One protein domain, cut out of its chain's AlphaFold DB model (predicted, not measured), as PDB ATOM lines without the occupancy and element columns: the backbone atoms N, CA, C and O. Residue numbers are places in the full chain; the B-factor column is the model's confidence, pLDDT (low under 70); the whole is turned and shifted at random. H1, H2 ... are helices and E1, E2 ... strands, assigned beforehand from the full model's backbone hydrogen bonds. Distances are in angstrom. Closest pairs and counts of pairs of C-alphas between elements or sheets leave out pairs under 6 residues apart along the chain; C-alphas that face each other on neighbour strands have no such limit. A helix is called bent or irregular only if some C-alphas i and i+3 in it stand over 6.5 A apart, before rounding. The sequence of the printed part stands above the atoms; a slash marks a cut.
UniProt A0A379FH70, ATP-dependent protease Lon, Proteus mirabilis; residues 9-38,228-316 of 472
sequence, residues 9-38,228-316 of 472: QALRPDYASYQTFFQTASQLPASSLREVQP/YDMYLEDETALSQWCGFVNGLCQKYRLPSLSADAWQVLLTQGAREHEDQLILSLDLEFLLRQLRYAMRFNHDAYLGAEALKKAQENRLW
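AT A GLANCE: This is residues 9 to 38 and 228 to 316 of the 472 residues of the protein "ATP-dependent protease Lon" of Proteus mirabilis (UniProt A0A379FH70). This is a compact cluster of crossed helices, with H4 nearest the middle and a very small two-stranded sheet, E1 and E2, packed on the later part of H4 and on H3. H1 crosses both H3 and the beginning of H4 on one side, while H5 and H6 cross almost at right angles on another, and short H2 packs on H3. The printed part has 119 residues, with six named helices and two named strands in the order H1, H2, E1, H3, H4, E2, H5, H6; the sheet's order is E1 - E2, antiparallel, and the class is mostly helix. The radius of gyration of the C-alphas is 13.2 A, and they span 35 by 35 by 27 A.

IN THESE COORDINATES: Find C-alpha 16 at (-27.701, -25.187, 31.162); from there H1 runs to residue 25, 14.6 A away. H1 is irregular: C-alphas 17 and 20 are 7.6 A apart. Next come H2, residues 33 to 36, and, across the cut, E1, residues 229 to 231. H3, the longest helix, takes residues 235 to 251 and 23.9 A, and H4 residues 259 to 273 and 22.6 A. H4 is neither bent nor irregular, but only just: C-alphas 260 and 263 are 6.3 A apart. E2 is residues 278 to 280, and H5 residues 283 to 296, 20.7 A long. H6, residues 304 to 316, is 18.3 A long and ends at C-alpha 316, (-18.198, -3.038, 46.186).

HOW THE PARTS SIT: Start at H1, which touches H3 at a steep tilt of 42 degrees, the same way; their closest C-alphas, of Ala 25 and Cys 242, are 6.2 A apart. H1 also touches residues 259 to 262 of H4, with the C-alphas of Gln 23 and Ala 259 closest at 4.8 A. H2 touches residues 240 to 244 of H3, closest at Val 36 and Gln 240, 6.4 A between C-alphas. Look next at E1 and E2: N 230 and O 279 are 3.0 A apart, and N 279 and O 230 2.8 A, within hydrogen-bond range. The closest C-alphas of H4 and E2, of Gly 269 and Ser 280, are 5.5 A apart. H3 and H4 are apart, only just, at 8.1 A. H4 touches H6 at a shallow tilt of 34 degrees, only just short of steep, with the C-alphas of Ala 261 and Ala 304 closest at 4.0 A. H5 and H6 touch, about perpendicular at 79 degrees, closest at C-alphas 293 and 307, 4.7 A. In H3 and H6 every O i to N i+4 pair is within hydrogen-bond range; in H4 it is 9 of 11, in H5 8 of 10, and in H1 2 of 6, beside 4 of 7 O i to N i+3 pairs, while H2 is too short for an O i to N i+4 pair.

THE WHOLE: The two C-alphas farthest apart, of Arg 34 and Trp 316, are 38.4 A apart. Residues 39 to 227 are not printed, and C-alphas 38 and 228 are 12.6 A apart across this cut. Of the links that are printed whole, none is long. The mean pLDDT of the printed part is 94.5, and no printed residue is under 70.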
ATOM      1  N   GLN A   9     -31.552 -12.414  27.837       78.31
ATOM      2  CA  GLN A   9     -31.061 -13.698  28.337       78.31
ATOM      3  C   GLN A   9     -30.124 -14.385  27.339       78.31
ATOM      4  O   GLN A   9     -29.206 -15.071  27.773       78.31
ATOM      5  N   ALA A  10     -30.317 -14.178  26.032       76.88
ATOM      6  CA  ALA A  10     -29.437 -14.704  24.989       76.88
ATOM      7  C   ALA A  10     -28.061 -14.014  24.969       76.88
ATOM      8  O   ALA A  10     -27.141 -14.513  24.331       76.88
ATOM      9  N   LEU A  11     -27.919 -12.886  25.676       76.88
ATOM     10  CA  LEU A  11     -26.657 -12.164  25.855       76.88
ATOM     11  C   LEU A  11     -25.882 -12.636  27.095       76.88
ATOM     12  O   LEU A  11     -24.830 -12.089  27.408       76.88
ATOM     13  N   ARG A  12     -26.401 -13.618  27.845       82.69
ATOM     14  CA  ARG A  12     -25.689 -14.217  28.977       82.69
ATOM     15  C   ARG A  12     -25.090 -15.562  28.580       82.69
ATOM     16  O   ARG A  12     -25.740 -16.291  27.833       82.69
ATOM     17  N   PRO A  13     -23.931 -15.933  29.151       86.62
ATOM     18  CA  PRO A  13     -23.418 -17.286  29.016       86.62
ATOM     19  C   PRO A  13     -24.464 -18.325  29.446       86.62
ATOM     20  O   PRO A  13     -24.972 -18.269  30.575       86.62
ATOM     21  N   ASP A  14     -24.788 -19.265  28.555       86.81
ATOM     22  CA  ASP A  14     -25.718 -20.363  28.829       86.81
ATOM     23  C   ASP A  14     -24.975 -21.697  28.962       86.81
ATOM     24  O   ASP A  14     -24.504 -22.286  27.992       86.81
ATOM     25  N   TYR A  15     -24.915 -22.190  30.197       90.62
ATOM     26  CA  TYR A  15     -24.303 -23.472  30.548       90.62
ATOM     27  C   TYR A  15     -25.338 -24.506  31.015       90.62
ATOM     28  O   TYR A  15     -24.988 -25.477  31.691       90.62
ATOM     29  N   ALA A  16     -26.626 -24.308  30.704       87.56
ATOM     30  CA  ALA A  16     -27.701 -25.187  31.162       87.56
ATOM     31  C   ALA A  16     -27.521 -26.642  30.697       87.56
ATOM     32  O   ALA A  16     -27.841 -27.569  31.447       87.56
ATOM     33  N   SER A  17     -26.952 -26.853  29.506       90.81
ATOM     34  CA  SER A  17     -26.634 -28.180  28.957       90.81
ATOM     35  C   SER A  17     -25.680 -28.997  29.840       90.81
ATOM     36  O   SER A  17     -25.738 -30.225  29.809       90.81
ATOM     37  N   TYR A  18     -24.854 -28.348  30.667       93.75
ATOM     38  CA  TYR A  18     -23.829 -28.996  31.492       93.75
ATOM     39  C   TYR A  18     -24.254 -29.223  32.955       93.75
ATOM     40  O   TYR A  18     -23.485 -29.764  33.750       93.75
ATOM     41  N   GLN A  19     -25.487 -28.873  33.348       92.31
ATOM     42  CA  GLN A  19     -25.934 -28.997  34.747       92.31
ATOM     43  C   GLN A  19     -25.849 -30.424  35.303       92.31
ATOM     44  O   GLN A  19     -25.538 -30.613  36.481       92.31
ATOM     45  N   THR A  20     -26.128 -31.434  34.473       94.19
ATOM     46  CA  THR A  20     -25.997 -32.842  34.874       94.19
ATOM     47  C   THR A  20     -24.534 -33.224  35.084       94.19
ATOM     48  O   THR A  20     -24.225 -33.885  36.072       94.19
ATOM     49  N   PHE A  21     -23.636 -32.755  34.215       96.12
ATOM     50  CA  PHE A  21     -22.196 -32.987  34.320       96.12
ATOM     51  C   PHE A  21     -21.610 -32.392  35.614       96.12
ATOM     52  O   PHE A  21     -20.846 -33.052  36.326       96.12
ATOM     53  N   PHE A  22     -22.041 -31.187  36.002       96.19
ATOM     54  CA  PHE A  22     -21.553 -30.526  37.217       96.19
ATOM     55  C   PHE A  22     -21.851 -31.284  38.517       96.19
ATOM     56  O   PHE A  22     -21.143 -31.090  39.505       96.19
ATOM     57  N   GLN A  23     -22.835 -32.193  38.529       95.94
ATOM     58  CA  GLN A  23     -23.116 -33.041  39.697       95.94
ATOM     59  C   GLN A  23     -21.957 -33.982  40.040       95.94
ATOM     60  O   GLN A  23     -21.792 -34.363  41.199       95.94
ATOM     61  N   THR A  24     -21.149 -34.354  39.045       95.88
ATOM     62  CA  THR A  24     -20.020 -35.280  39.197       95.88
ATOM     63  C   THR A  24     -18.660 -34.621  38.981       95.88
ATOM     64  O   THR A  24     -17.642 -35.242  39.266       95.88
ATOM     65  N   ALA A  25     -18.614 -33.362  38.533       96.19
ATOM     66  CA  ALA A  25     -17.371 -32.668  38.185       96.19
ATOM     67  C   ALA A  25     -16.356 -32.577  39.342       96.19
ATOM     68  O   ALA A  25     -15.153 -32.670  39.120       96.19
ATOM     69  N   SER A  26     -16.810 -32.478  40.596       94.44
ATOM     70  CA  SER A  26     -15.923 -32.453  41.774       94.44
ATOM     71  C   SER A  26     -15.218 -33.783  42.065       94.44
ATOM     72  O   SER A  26     -14.284 -33.821  42.863       94.44
ATOM     73  N   GLN A  27     -15.663 -34.874  41.434       95.12
ATOM     74  CA  GLN A  27     -15.079 -36.212  41.566       95.12
ATOM     75  C   GLN A  27     -14.046 -36.503  40.471       95.12
ATOM     76  O   GLN A  27     -13.392 -37.547  40.518       95.12
ATOM     77  N   LEU A  28     -13.908 -35.613  39.482       96.56
ATOM     78  CA  LEU A  28     -12.938 -35.776  38.407       96.56
ATOM     79  C   LEU A  28     -11.512 -35.711  38.968       96.56
ATOM     80  O   LEU A  28     -11.230 -34.851  39.813       96.56
ATOM     81  N   PRO A  29     -10.610 -36.596  38.509       95.56
ATOM     82  CA  PRO A  29      -9.209 -36.529  38.893       95.56
ATOM     83  C   PRO A  29      -8.584 -35.215  38.416       95.56
ATOM     84  O   PRO A  29      -9.076 -34.581  37.482       95.56
ATOM     85  N   ALA A  30      -7.474 -34.829  39.046       94.62
ATOM     86  CA  ALA A  30      -6.676 -33.712  38.566       94.62
ATOM     87  C   ALA A  30      -6.237 -33.977  37.119       94.62
ATOM     88  O   ALA A  30      -5.634 -35.019  36.844       94.62
ATOM     89  N   SER A  31      -6.547 -33.053  36.212       92.94
ATOM     90  CA  SER A  31      -6.123 -33.170  34.819       92.94
ATOM     91  C   SER A  31      -4.618 -33.022  34.711       92.94
ATOM     92  O   SER A  31      -3.991 -32.225  35.415       92.94
ATOM     93  N   SER A  32      -4.034 -33.811  33.821       87.50
ATOM     94  CA  SER A  32      -2.629 -33.679  33.476       87.50
ATOM     95  C   SER A  32      -2.413 -32.390  32.695       87.50
ATOM     96  O   SER A  32      -3.272 -31.946  31.932       87.50
ATOM     97  N   LEU A  33      -1.226 -31.807  32.825       81.75
ATOM     98  CA  LEU A  33      -0.905 -30.612  32.060       81.75
ATOM     99  C   LEU A  33      -0.990 -30.861  30.548       81.75
ATOM    100  O   LEU A  33      -1.435 -29.994  29.812       81.75
ATOM    101  N   ARG A  34      -0.612 -32.054  30.076       90.12
ATOM    102  CA  ARG A  34      -0.689 -32.403  28.652       90.12
ATOM    103  C   ARG A  34      -2.104 -32.251  28.079       90.12
ATOM    104  O   ARG A  34      -2.236 -31.975  26.892       90.12
ATOM    105  N   GLU A  35      -3.134 -32.444  28.900       92.69
ATOM    106  CA  GLU A  35      -4.531 -32.298  28.484       92.69
ATOM    107  C   GLU A  35      -4.943 -30.830  28.336       92.69
ATOM    108  O   GLU A  35      -5.640 -30.507  27.383       92.69
ATOM    109  N   VAL A  36      -4.487 -29.945  29.230       93.75
ATOM    110  CA  VAL A  36      -4.902 -28.526  29.256       93.75
ATOM    111  C   VAL A  36      -3.894 -27.550  28.638       93.75
ATOM    112  O   VAL A  36      -4.243 -26.421  28.325       93.75
ATOM    113  N   GLN A  37      -2.639 -27.961  28.465       94.38
ATOM    114  CA  GLN A  37      -1.543 -27.182  27.873       94.38
ATOM    115  C   GLN A  37      -0.681 -28.080  26.962       94.38
ATOM    116  O   GLN A  37       0.520 -28.272  27.205       94.38
ATOM    117  N   PRO A  38      -1.261 -28.677  25.904       93.44
ATOM    118  CA  PRO A  38      -0.542 -29.614  25.044       93.44
ATOM    119  C   PRO A  38       0.676 -28.970  24.369       93.44
ATOM    120  O   PRO A  38       1.726 -29.601  24.279       93.44
ATOM    121  N   TYR A 228      -3.343 -18.910  28.554       95.44
ATOM    122  CA  TYR A 228      -4.206 -18.525  29.686       95.44
ATOM    123  C   TYR A 228      -5.673 -18.934  29.508       95.44
ATOM    124  O   TYR A 228      -6.509 -18.655  30.369       95.44
ATOM    125  N   ASP A 229      -5.986 -19.603  28.407       95.69
ATOM    126  CA  ASP A 229      -7.329 -19.986  28.013       95.69
ATOM    127  C   ASP A 229      -7.320 -21.285  27.201       95.69
ATOM    128  O   ASP A 229      -6.288 -21.754  26.716       95.69
ATOM    129  N   MET A 230      -8.501 -21.887  27.097       95.81
ATOM    130  CA  MET A 230      -8.824 -22.924  26.124       95.81
ATOM    131  C   MET A 230     -10.297 -22.809  25.719       95.81
ATOM    132  O   MET A 230     -11.112 -22.266  26.465       95.81
ATOM    133  N   TYR A 231     -10.666 -23.349  24.559       96.12
ATOM    134  CA  TYR A 231     -12.048 -23.295  24.080       96.12
ATOM    135  C   TYR A 231     -12.944 -24.363  24.727       96.12
ATOM    136  O   TYR A 231     -12.571 -25.530  24.861       96.12
ATOM    137  N   LEU A 232     -14.172 -23.972  25.069       95.25
ATOM    138  CA  LEU A 232     -15.281 -24.849  25.433       95.25
ATOM    139  C   LEU A 232     -15.916 -25.418  24.158       95.25
ATOM    140  O   LEU A 232     -16.966 -24.969  23.702       95.25
ATOM    141  N   GLU A 233     -15.253 -26.402  23.557       92.25
ATOM    142  CA  GLU A 233     -15.743 -27.056  22.336       92.25
ATOM    143  C   GLU A 233     -16.762 -28.160  22.642       92.25
ATOM    144  O   GLU A 233     -17.764 -28.318  21.943       92.25
ATOM    145  N   ASP A 234     -16.507 -28.935  23.699       93.25
ATOM    146  CA  ASP A 234     -17.308 -30.089  24.085       93.25
ATOM    147  C   ASP A 234     -17.189 -30.417  25.589       93.25
ATOM    148  O   ASP A 234     -16.527 -29.734  26.373       93.25
ATOM    149  N   GLU A 235     -17.866 -31.487  26.011       94.19
ATOM    150  CA  GLU A 235     -17.814 -31.986  27.390       94.19
ATOM    151  C   GLU A 235     -16.424 -32.535  27.775       94.19
ATOM    152  O   GLU A 235     -16.088 -32.572  28.958       94.19
ATOM    153  N   THR A 236     -15.582 -32.916  26.804       95.69
ATOM    154  CA  THR A 236     -14.203 -33.365  27.061       95.69
ATOM    155  C   THR A 236     -13.340 -32.190  27.504       95.69
ATOM    156  O   THR A 236     -12.689 -32.285  28.544       95.69
ATOM    157  N   ALA A 237     -13.385 -31.075  26.770       96.12
ATOM    158  CA  ALA A 237     -12.701 -29.836  27.130       96.12
ATOM    159  C   ALA A 237     -13.155 -29.338  28.511       96.12
ATOM    160  O   ALA A 237     -12.333 -29.035  29.378       96.12
ATOM    161  N   LEU A 238     -14.469 -29.356  28.765       96.81
ATOM    162  CA  LEU A 238     -15.022 -28.999  30.070       96.81
ATOM    163  C   LEU A 238     -14.520 -29.924  31.190       96.81
ATOM    164  O   LEU A 238     -14.189 -29.458  32.279       96.81
ATOM    165  N   SER A 239     -14.438 -31.230  30.931       97.44
ATOM    166  CA  SER A 239     -13.922 -32.215  31.884       97.44
ATOM    167  C   SER A 239     -12.452 -32.003  32.220       97.44
ATOM    168  O   SER A 239     -12.087 -32.025  33.398       97.44
ATOM    169  N   GLN A 240     -11.627 -31.708  31.216       97.56
ATOM    170  CA  GLN A 240     -10.219 -31.365  31.410       97.56
ATOM    171  C   GLN A 240     -10.064 -30.079  32.229       97.56
ATOM    172  O   GLN A 240      -9.256 -30.011  33.152       97.56
ATOM    173  N   TRP A 241     -10.887 -29.069  31.960       97.88
ATOM    174  CA  TRP A 241     -10.856 -27.831  32.729       97.88
ATOM    175  C   TRP A 241     -11.330 -28.018  34.180       97.88
ATOM    176  O   TRP A 241     -10.670 -27.561  35.115       97.88
ATOM    177  N   CYS A 242     -12.426 -28.748  34.415       98.12
ATOM    178  CA  CYS A 242     -12.881 -29.069  35.771       98.12
ATOM    179  C   CYS A 242     -11.835 -29.884  36.544       98.12
ATOM    180  O   CYS A 242     -11.584 -29.607  37.719       98.12
ATOM    181  N   GLY A 243     -11.192 -30.858  35.893       97.94
ATOM    182  CA  GLY A 243     -10.086 -31.612  36.475       97.94
ATOM    183  C   GLY A 243      -8.878 -30.726  36.787       97.94
ATOM    184  O   GLY A 243      -8.276 -30.863  37.851       97.94
ATOM    185  N   PHE A 244      -8.550 -29.757  35.933       97.44
ATOM    186  CA  PHE A 244      -7.509 -28.765  36.209       97.44
ATOM    187  C   PHE A 244      -7.828 -27.915  37.447       97.44
ATOM    188  O   PHE A 244      -7.005 -27.831  38.361       97.44
ATOM    189  N   VAL A 245      -9.047 -27.374  37.553       97.94
ATOM    190  CA  VAL A 245      -9.501 -26.626  38.741       97.94
ATOM    191  C   VAL A 245      -9.462 -27.503  40.000       97.94
ATOM    192  O   VAL A 245      -8.984 -27.056  41.045       97.94
ATOM    193  N   ASN A 246      -9.887 -28.769  39.916       97.75
ATOM    194  CA  ASN A 246      -9.777 -29.719  41.028       97.75
ATOM    195  C   ASN A 246      -8.314 -29.937  41.450       97.75
ATOM    196  O   ASN A 246      -8.021 -29.976  42.648       97.75
ATOM    197  N   GLY A 247      -7.395 -30.033  40.485       96.06
ATOM    198  CA  GLY A 247      -5.956 -30.124  40.728       96.06
ATOM    199  C   GLY A 247      -5.410 -28.908  41.478       96.06
ATOM    200  O   GLY A 247      -4.668 -29.068  42.450       96.06
ATOM    201  N   LEU A 248      -5.844 -27.698  41.109       96.06
ATOM    202  CA  LEU A 248      -5.509 -26.475  41.846       96.06
ATOM    203  C   LEU A 248      -6.057 -26.515  43.277       96.06
ATOM    204  O   LEU A 248      -5.319 -26.232  44.225       96.06
ATOM    205  N   CYS A 249      -7.314 -26.922  43.464       96.62
ATOM    206  CA  CYS A 249      -7.891 -27.068  44.799       96.62
ATOM    207  C   CYS A 249      -7.087 -28.051  45.659       96.62
ATOM    208  O   CYS A 249      -6.752 -27.739  46.802       96.62
ATOM    209  N   GLN A 250      -6.692 -29.200  45.106       95.56
ATOM    210  CA  GLN A 250      -5.869 -30.178  45.812       95.56
ATOM    211  C   GLN A 250      -4.483 -29.618  46.166       95.56
ATOM    212  O   GLN A 250      -4.068 -29.704  47.326       95.56
ATOM    213  N   LYS A 251      -3.781 -29.014  45.195       94.38
ATOM    214  CA  LYS A 251      -2.430 -28.455  45.368       94.38
ATOM    215  C   LYS A 251      -2.396 -27.383  46.455       94.38
ATOM    216  O   LYS A 251      -1.562 -27.440  47.358       94.38
ATOM    217  N   TYR A 252      -3.346 -26.451  46.420       94.81
ATOM    218  CA  TYR A 252      -3.403 -25.321  47.350       94.81
ATOM    219  C   TYR A 252      -4.278 -25.572  48.586       94.81
ATOM    220  O   TYR A 252      -4.515 -24.646  49.363       94.81
ATOM    221  N   ARG A 253      -4.723 -26.819  48.808       95.00
ATOM    222  CA  ARG A 253      -5.546 -27.241  49.957       95.00
ATOM    223  C   ARG A 253      -6.842 -26.428  50.101       95.00
ATOM    224  O   ARG A 253      -7.239 -26.067  51.209       95.00
ATOM    225  N   LEU A 254      -7.484 -26.132  48.976       95.81
ATOM    226  CA  LEU A 254      -8.775 -25.454  48.899       95.81
ATOM    227  C   LEU A 254      -9.911 -26.499  48.888       95.81
ATOM    228  O   LEU A 254      -9.709 -27.607  48.385       95.81
ATOM    229  N   PRO A 255     -11.105 -26.178  49.421       95.62
ATOM    230  CA  PRO A 255     -12.266 -27.061  49.318       95.62
ATOM    231  C   PRO A 255     -12.654 -27.338  47.861       95.62
ATOM    232  O   PRO A 255     -12.597 -26.443  47.018       95.62
ATOM    233  N   SER A 256     -13.111 -28.558  47.572       96.25
ATOM    234  CA  SER A 256     -13.708 -28.891  46.275       96.25
ATOM    235  C   SER A 256     -14.974 -28.072  46.029       96.25
ATOM    236  O   SER A 256     -15.704 -27.745  46.966       96.25
ATOM    237  N   LEU A 257     -15.269 -27.777  44.766       97.81
ATOM    238  CA  LEU A 257     -16.480 -27.053  44.385       97.81
ATOM    239  C   LEU A 257     -17.719 -27.945  44.524       97.81
ATOM    240  O   LEU A 257     -17.667 -29.151  44.273       97.81
ATOM    241  N   SER A 258     -18.846 -27.346  44.901       97.19
ATOM    242  CA  SER A 258     -20.160 -27.980  44.771       97.19
ATOM    243  C   SER A 258     -20.699 -27.850  43.341       97.19
ATOM    244  O   SER A 258     -20.212 -27.053  42.537       97.19
ATOM    245  N   ALA A 259     -21.728 -28.632  43.006       96.50
ATOM    246  CA  ALA A 259     -22.276 -28.691  41.649       96.50
ATOM    247  C   ALA A 259     -22.772 -27.330  41.117       96.50
ATOM    248  O   ALA A 259     -22.625 -27.024  39.939       96.50
ATOM    249  N   ASP A 260     -23.332 -26.492  41.986       96.06
ATOM    250  CA  ASP A 260     -23.830 -25.154  41.657       96.06
ATOM    251  C   ASP A 260     -22.714 -24.108  41.472       96.06
ATOM    252  O   ASP A 260     -22.939 -23.076  40.838       96.06
ATOM    253  N   ALA A 261     -21.509 -24.356  41.994       97.38
ATOM    254  CA  ALA A 261     -20.392 -23.414  41.938       97.38
ATOM    255  C   ALA A 261     -19.725 -23.346  40.554       97.38
ATOM    256  O   ALA A 261     -19.261 -22.277  40.152       97.38
ATOM    257  N   TRP A 262     -19.720 -24.452  39.803       97.44
ATOM    258  CA  TRP A 262     -19.075 -24.541  38.487       97.44
ATOM    259  C   TRP A 262     -19.614 -23.518  37.492       97.44
ATOM    260  O   TRP A 262     -18.841 -22.788  36.879       97.44
ATOM    261  N   GLN A 263     -20.941 -23.397  37.391       95.69
ATOM    262  CA  GLN A 263     -21.574 -22.425  36.499       95.69
ATOM    263  C   GLN A 263     -21.197 -20.983  36.866       95.69
ATOM    264  O   GLN A 263     -21.006 -20.150  35.980       95.69
ATOM    265  N   VAL A 264     -21.077 -20.671  38.162       96.88
ATOM    266  CA  VAL A 264     -20.667 -19.334  38.616       96.88
ATOM    267  C   VAL A 264     -19.227 -19.046  38.216       96.88
ATOM    268  O   VAL A 264     -18.965 -17.971  37.685       96.88
ATOM    269  N   LEU A 265     -18.317 -20.000  38.427       97.69
ATOM    270  CA  LEU A 265     -16.911 -19.838  38.066       97.69
ATOM    271  C   LEU A 265     -16.724 -19.700  36.546       97.69
ATOM    272  O   LEU A 265     -15.989 -18.817  36.115       97.69
ATOM    273  N   LEU A 266     -17.442 -20.493  35.742       96.62
ATOM    274  CA  LEU A 266     -17.458 -20.356  34.279       96.62
ATOM    275  C   LEU A 266     -17.961 -18.981  33.847       96.62
ATOM    276  O   LEU A 266     -17.322 -18.320  33.043       96.62
ATOM    277  N   THR A 267     -19.064 -18.509  34.433       95.62
ATOM    278  CA  THR A 267     -19.615 -17.182  34.113       95.62
ATOM    279  C   THR A 267     -18.633 -16.062  34.475       95.62
ATOM    280  O   THR A 267     -18.531 -15.073  33.754       95.62
ATOM    281  N   GLN A 268     -17.903 -16.199  35.586       95.81
ATOM    282  CA  GLN A 268     -16.846 -15.255  35.959       95.81
ATOM    283  C   GLN A 268     -15.673 -15.303  34.972       95.81
ATOM    284  O   GLN A 268     -15.170 -14.248  34.607       95.81
ATOM    285  N   GLY A 269     -15.256 -16.496  34.532       95.75
ATOM    286  CA  GLY A 269     -14.201 -16.669  33.530       95.75
ATOM    287  C   GLY A 269     -14.589 -16.097  32.166       95.75
ATOM    288  O   GLY A 269     -13.829 -15.325  31.599       95.75
ATOM    289  N   ALA A 270     -15.803 -16.381  31.696       93.94
ATOM    290  CA  ALA A 270     -16.349 -15.814  30.467       93.94
ATOM    291  C   ALA A 270     -16.388 -14.283  30.491       93.94
ATOM    292  O   ALA A 270     -16.134 -13.642  29.482       93.94
ATOM    293  N   ARG A 271     -16.690 -13.691  31.655       92.25
ATOM    294  CA  ARG A 271     -16.651 -12.237  31.829       92.25
ATOM    295  C   ARG A 271     -15.226 -11.679  31.798       92.25
ATOM    296  O   ARG A 271     -15.049 -10.587  31.286       92.25
ATOM    297  N   GLU A 272     -14.248 -12.387  32.361       92.06
ATOM    298  CA  GLU A 272     -12.834 -11.973  32.330       92.06
ATOM    299  C   GLU A 272     -12.276 -11.984  30.899       92.06
ATOM    300  O   GLU A 272     -11.492 -11.116  30.538       92.06
ATOM    301  N   HIS A 273     -12.695 -12.964  30.094       92.50
ATOM    302  CA  HIS A 273     -12.225 -13.160  28.719       92.50
ATOM    303  C   HIS A 273     -13.105 -12.499  27.649       92.50
ATOM    304  O   HIS A 273     -12.778 -12.579  26.471       92.50
ATOM    305  N   GLU A 274     -14.225 -11.885  28.044       91.62
ATOM    306  CA  GLU A 274     -15.249 -11.334  27.134       91.62
ATOM    307  C   GLU A 274     -15.774 -12.359  26.097       91.62
ATOM    308  O   GLU A 274     -16.272 -12.001  25.031       91.62
ATOM    309  N   ASP A 275     -15.702 -13.659  26.417       92.12
ATOM    310  CA  ASP A 275     -16.147 -14.757  25.553       92.12
ATOM    311  C   ASP A 275     -16.704 -15.925  26.384       92.12
ATOM    312  O   ASP A 275     -16.028 -16.533  27.218       92.12
ATOM    313  N   GLN A 276     -17.965 -16.279  26.133       91.25
ATOM    314  CA  GLN A 276     -18.652 -17.383  26.810       91.25
ATOM    315  C   GLN A 276     -18.113 -18.775  26.459       91.25
ATOM    316  O   GLN A 276     -18.387 -19.729  27.195       91.25
ATOM    317  N   LEU A 277     -17.385 -18.894  25.345       93.62
ATOM    318  CA  LEU A 277     -16.785 -20.132  24.860       93.62
ATOM    319  C   LEU A 277     -15.347 -20.316  25.351       93.62
ATOM    320  O   LEU A 277     -14.701 -21.276  24.940       93.62
ATOM    321  N   ILE A 278     -14.842 -19.443  26.225       95.38
ATOM    322  CA  ILE A 278     -13.500 -19.559  26.793       95.38
ATOM    323  C   ILE A 278     -13.546 -20.132  28.215       95.38
ATOM    324  O   ILE A 278     -14.305 -19.699  29.085       95.38
ATOM    325  N   LEU A 279     -12.679 -21.111  28.461       97.00
ATOM    326  CA  LEU A 279     -12.362 -21.669  29.767       97.00
ATOM    327  C   LEU A 279     -11.033 -21.076  30.243       97.00
ATOM    328  O   LEU A 279      -9.986 -21.326  29.650       97.00
ATOM    329  N   SER A 280     -11.067 -20.297  31.324       97.06
ATOM    330  CA  SER A 280      -9.866 -19.631  31.842       97.06
ATOM    331  C   SER A 280      -8.879 -20.632  32.448       97.06
ATOM    332  O   SER A 280      -9.237 -21.380  33.360       97.06
ATOM    333  N   LEU A 281      -7.635 -20.612  31.981       96.81
ATOM    334  CA  LEU A 281      -6.489 -21.314  32.562       96.81
ATOM    335  C   LEU A 281      -5.565 -20.365  33.339       96.81
ATOM    336  O   LEU A 281      -4.548 -20.805  33.874       96.81
ATOM    337  N   ASP A 282      -5.921 -19.084  33.465       96.81
ATOM    338  CA  ASP A 282      -5.172 -18.140  34.290       96.81
ATOM    339  C   ASP A 282      -5.202 -18.560  35.771       96.81
ATOM    340  O   ASP A 282      -6.220 -18.482  36.473       96.81
ATOM    341  N   LEU A 283      -4.035 -18.994  36.250       95.81
ATOM    342  CA  LEU A 283      -3.820 -19.460  37.612       95.81
ATOM    343  C   LEU A 283      -4.133 -18.380  38.648       95.81
ATOM    344  O   LEU A 283      -4.731 -18.686  39.678       95.81
ATOM    345  N   GLU A 284      -3.741 -17.130  38.405       95.25
ATOM    346  CA  GLU A 284      -3.941 -16.050  39.373       95.25
ATOM    347  C   GLU A 284      -5.413 -15.665  39.451       95.25
ATOM    348  O   GLU A 284      -5.950 -15.520  40.554       95.25
ATOM    349  N   PHE A 285      -6.097 -15.588  38.306       96.44
ATOM    350  CA  PHE A 285      -7.545 -15.410  38.267       96.44
ATOM    351  C   PHE A 285      -8.259 -16.510  39.062       96.44
ATOM    352  O   PHE A 285      -8.986 -16.208  40.015       96.44
ATOM    353  N   LEU A 286      -8.018 -17.783  38.732       97.56
ATOM    354  CA  LEU A 286      -8.690 -18.917  39.371       97.56
ATOM    355  C   LEU A 286      -8.405 -18.966  40.874       97.56
ATOM    356  O   LEU A 286      -9.331 -19.036  41.687       97.56
ATOM    357  N   LEU A 287      -7.136 -18.867  41.277       97.12
ATOM    358  CA  LEU A 287      -6.762 -18.895  42.689       97.12
ATOM    359  C   LEU A 287      -7.335 -17.703  43.453       97.12
ATOM    360  O   LEU A 287      -7.744 -17.872  44.604       97.12
ATOM    361  N   ARG A 288      -7.413 -16.517  42.841       96.12
ATOM    362  CA  ARG A 288      -8.060 -15.340  43.435       96.12
ATOM    363  C   ARG A 288      -9.543 -15.597  43.688       96.12
ATOM    364  O   ARG A 288      -9.979 -15.380  44.821       96.12
ATOM    365  N   GLN A 289     -10.289 -16.101  42.697       97.62
ATOM    366  CA  GLN A 289     -11.718 -16.402  42.864       97.62
ATOM    367  C   GLN A 289     -11.944 -17.414  43.993       97.62
ATOM    368  O   GLN A 289     -12.717 -17.163  44.922       97.62
ATOM    369  N   LEU A 290     -11.195 -18.519  43.977       97.38
ATOM    370  CA  LEU A 290     -11.325 -19.587  44.966       97.38
ATOM    371  C   LEU A 290     -10.946 -19.119  46.381       97.38
ATOM    372  O   LEU A 290     -11.698 -19.328  47.335       97.38
ATOM    373  N   ARG A 291      -9.807 -18.428  46.537       96.69
ATOM    374  CA  ARG A 291      -9.334 -17.928  47.842       96.69
ATOM    375  C   ARG A 291     -10.240 -16.841  48.413       96.69
ATOM    376  O   ARG A 291     -10.398 -16.762  49.632       96.69
ATOM    377  N   TYR A 292     -10.826 -15.987  47.577       96.88
ATOM    378  CA  TYR A 292     -11.759 -14.963  48.054       96.88
ATOM    379  C   TYR A 292     -13.082 -15.588  48.489       96.88
ATOM    380  O   TYR A 292     -13.585 -15.242  49.559       96.88
ATOM    381  N   ALA A 293     -13.593 -16.558  47.731       97.62
ATOM    382  CA  ALA A 293     -14.801 -17.297  48.079       97.62
ATOM    383  C   ALA A 293     -14.673 -18.039  49.417       97.62
ATOM    384  O   ALA A 293     -15.624 -18.045  50.196       97.62
ATOM    385  N   MET A 294     -13.487 -18.553  49.769       96.31
ATOM    386  CA  MET A 294     -13.258 -19.173  51.085       96.31
ATOM    387  C   MET A 294     -13.633 -18.279  52.273       96.31
ATOM    388  O   MET A 294     -14.049 -18.795  53.307       96.31
ATOM    389  N   ARG A 295     -13.523 -16.948  52.151       94.38
ATOM    390  CA  ARG A 295     -13.888 -16.017  53.237       94.38
ATOM    391  C   ARG A 295     -15.384 -16.011  53.545       94.38
ATOM    392  O   ARG A 295     -15.776 -15.614  54.638       94.38
ATOM    393  N   PHE A 296     -16.196 -16.442  52.586       96.00
ATOM    394  CA  PHE A 296     -17.654 -16.491  52.665       96.00
ATOM    395  C   PHE A 296     -18.185 -17.927  52.700       96.00
ATOM    396  O   PHE A 296     -19.397 -18.124  52.697       96.00
ATOM    397  N   ASN A 297     -17.292 -18.919  52.727       94.44
ATOM    398  CA  ASN A 297     -17.658 -20.324  52.751       94.44
ATOM    399  C   ASN A 297     -17.774 -20.827  54.194       94.44
ATOM    400  O   ASN A 297     -16.878 -20.615  55.014       94.44
ATOM    401  N   HIS A 298     -18.867 -21.518  54.501       88.81
ATOM    402  CA  HIS A 298     -19.098 -22.133  55.815       88.81
ATOM    403  C   HIS A 298     -19.258 -23.656  55.736       88.81
ATOM    404  O   HIS A 298     -19.358 -24.315  56.770       88.81
ATOM    405  N   ASP A 299     -19.221 -24.204  54.522       89.38
ATOM    406  CA  ASP A 299     -19.476 -25.608  54.229       89.38
ATOM    407  C   ASP A 299     -18.198 -26.373  53.863       89.38
ATOM    408  O   ASP A 299     -17.130 -25.801  53.635       89.38
ATOM    409  N   ALA A 300     -18.310 -27.702  53.791       89.94
ATOM    410  CA  ALA A 300     -17.207 -28.577  53.388       89.94
ATOM    411  C   ALA A 300     -16.830 -28.435  51.900       89.94
ATOM    412  O   ALA A 300     -15.691 -28.713  51.534       89.94
ATOM    413  N   TYR A 301     -17.777 -28.002  51.066       94.31
ATOM    414  CA  TYR A 301     -17.581 -27.702  49.647       94.31
ATOM    415  C   TYR A 301     -17.692 -26.196  49.421       94.31
ATOM    416  O   TYR A 301     -18.364 -25.506  50.188       94.31
ATOM    417  N   LEU A 302     -17.038 -25.689  48.380       96.94
ATOM    418  CA  LEU A 302     -17.129 -24.290  47.982       96.94
ATOM    419  C   LEU A 302     -18.382 -24.068  47.126       96.94
ATOM    420  O   LEU A 302     -18.435 -24.533  45.988       96.94
ATOM    421  N   GLY A 303     -19.371 -23.375  47.697       97.12
ATOM    422  CA  GLY A 303     -20.687 -23.118  47.097       97.12
ATOM    423  C   GLY A 303     -20.761 -21.956  46.102       97.12
ATOM    424  O   GLY A 303     -19.932 -21.041  46.129       97.12
ATOM    425  N   ALA A 304     -21.825 -21.918  45.289       97.12
ATOM    426  CA  ALA A 304     -22.113 -20.784  44.402       97.12
ATOM    427  C   ALA A 304     -22.286 -19.464  45.167       97.12
ATOM    428  O   ALA A 304     -21.860 -18.407  44.703       97.12
ATOM    429  N   GLU A 305     -22.919 -19.515  46.342       97.62
ATOM    430  CA  GLU A 305     -23.151 -18.339  47.187       97.62
ATOM    431  C   GLU A 305     -21.832 -17.708  47.657       97.62
ATOM    432  O   GLU A 305     -21.699 -16.486  47.646       97.62
ATOM    433  N   ALA A 306     -20.833 -18.525  48.003       98.12
ATOM    434  CA  ALA A 306     -19.524 -18.048  48.437       98.12
ATOM    435  C   ALA A 306     -18.777 -17.319  47.302       98.12
ATOM    436  O   ALA A 306     -18.244 -16.228  47.520       98.12
ATOM    437  N   LEU A 307     -18.796 -17.876  46.083       98.06
ATOM    438  CA  LEU A 307     -18.225 -17.242  44.885       98.06
ATOM    439  C   LEU A 307     -18.935 -15.926  44.535       98.06
ATOM    440  O   LEU A 307     -18.276 -14.923  44.260       98.06
ATOM    441  N   LYS A 308     -20.272 -15.903  44.591       97.88
ATOM    442  CA  LYS A 308     -21.068 -14.691  44.328       97.88
ATOM    443  C   LYS A 308     -20.778 -13.594  45.349       97.88
ATOM    444  O   LYS A 308     -20.448 -12.483  44.950       97.88
ATOM    445  N   LYS A 309     -20.798 -13.912  46.650       98.00
ATOM    446  CA  LYS A 309     -20.473 -12.951  47.718       98.00
ATOM    447  C   LYS A 309     -19.048 -12.416  47.606       98.00
ATOM    448  O   LYS A 309     -18.819 -11.235  47.850       98.00
ATOM    449  N   ALA A 310     -18.090 -13.260  47.223       98.00
ATOM    450  CA  ALA A 310     -16.722 -12.817  46.973       98.00
ATOM    451  C   ALA A 310     -16.644 -11.791  45.838       98.00
ATOM    452  O   ALA A 310     -15.982 -10.761  45.999       98.00
ATOM    453  N   GLN A 311     -17.356 -12.039  44.737       96.25
ATOM    454  CA  GLN A 311     -17.416 -11.115  43.609       96.25
ATOM    455  C   GLN A 311     -18.143  -9.815  43.972       96.25
ATOM    456  O   GLN A 311     -17.613  -8.738  43.717       96.25
ATOM    457  N   GLU A 312     -19.306  -9.891  44.624       96.88
ATOM    458  CA  GLU A 312     -20.047  -8.720  45.119       96.88
ATOM    459  C   GLU A 312     -19.176  -7.866  46.046       96.88
ATOM    460  O   GLU A 312     -19.104  -6.647  45.901       96.88
ATOM    461  N   ASN A 313     -18.444  -8.503  46.963       97.56
ATOM    462  CA  ASN A 313     -17.543  -7.805  47.866       97.56
ATOM    463  C   ASN A 313     -16.347  -7.176  47.139       97.56
ATOM    464  O   ASN A 313     -15.909  -6.101  47.540       97.56
ATOM    465  N   ARG A 314     -15.807  -7.808  46.086       95.25
ATOM    466  CA  ARG A 314     -14.766  -7.202  45.236       95.25
ATOM    467  C   ARG A 314     -15.313  -5.971  44.517       95.25
ATOM    468  O   ARG A 314     -14.718  -4.909  44.649       95.25
ATOM    469  N   LEU A 315     -16.447  -6.109  43.830       93.88
ATOM    470  CA  LEU A 315     -17.082  -5.020  43.086       93.88
ATOM    471  C   LEU A 315     -17.407  -3.837  44.001       93.88
ATOM    472  O   LEU A 315     -17.084  -2.709  43.660       93.88
ATOM    473  N   TRP A 316     -17.936  -4.089  45.200       95.69
ATOM    474  CA  TRP A 316     -18.198  -3.038  46.186       95.69
ATOM    475  C   TRP A 316     -16.929  -2.303  46.648       95.69
ATOM    476  O   TRP A 316     -16.952  -1.099  46.870       95.69
TER     477      TRP A 316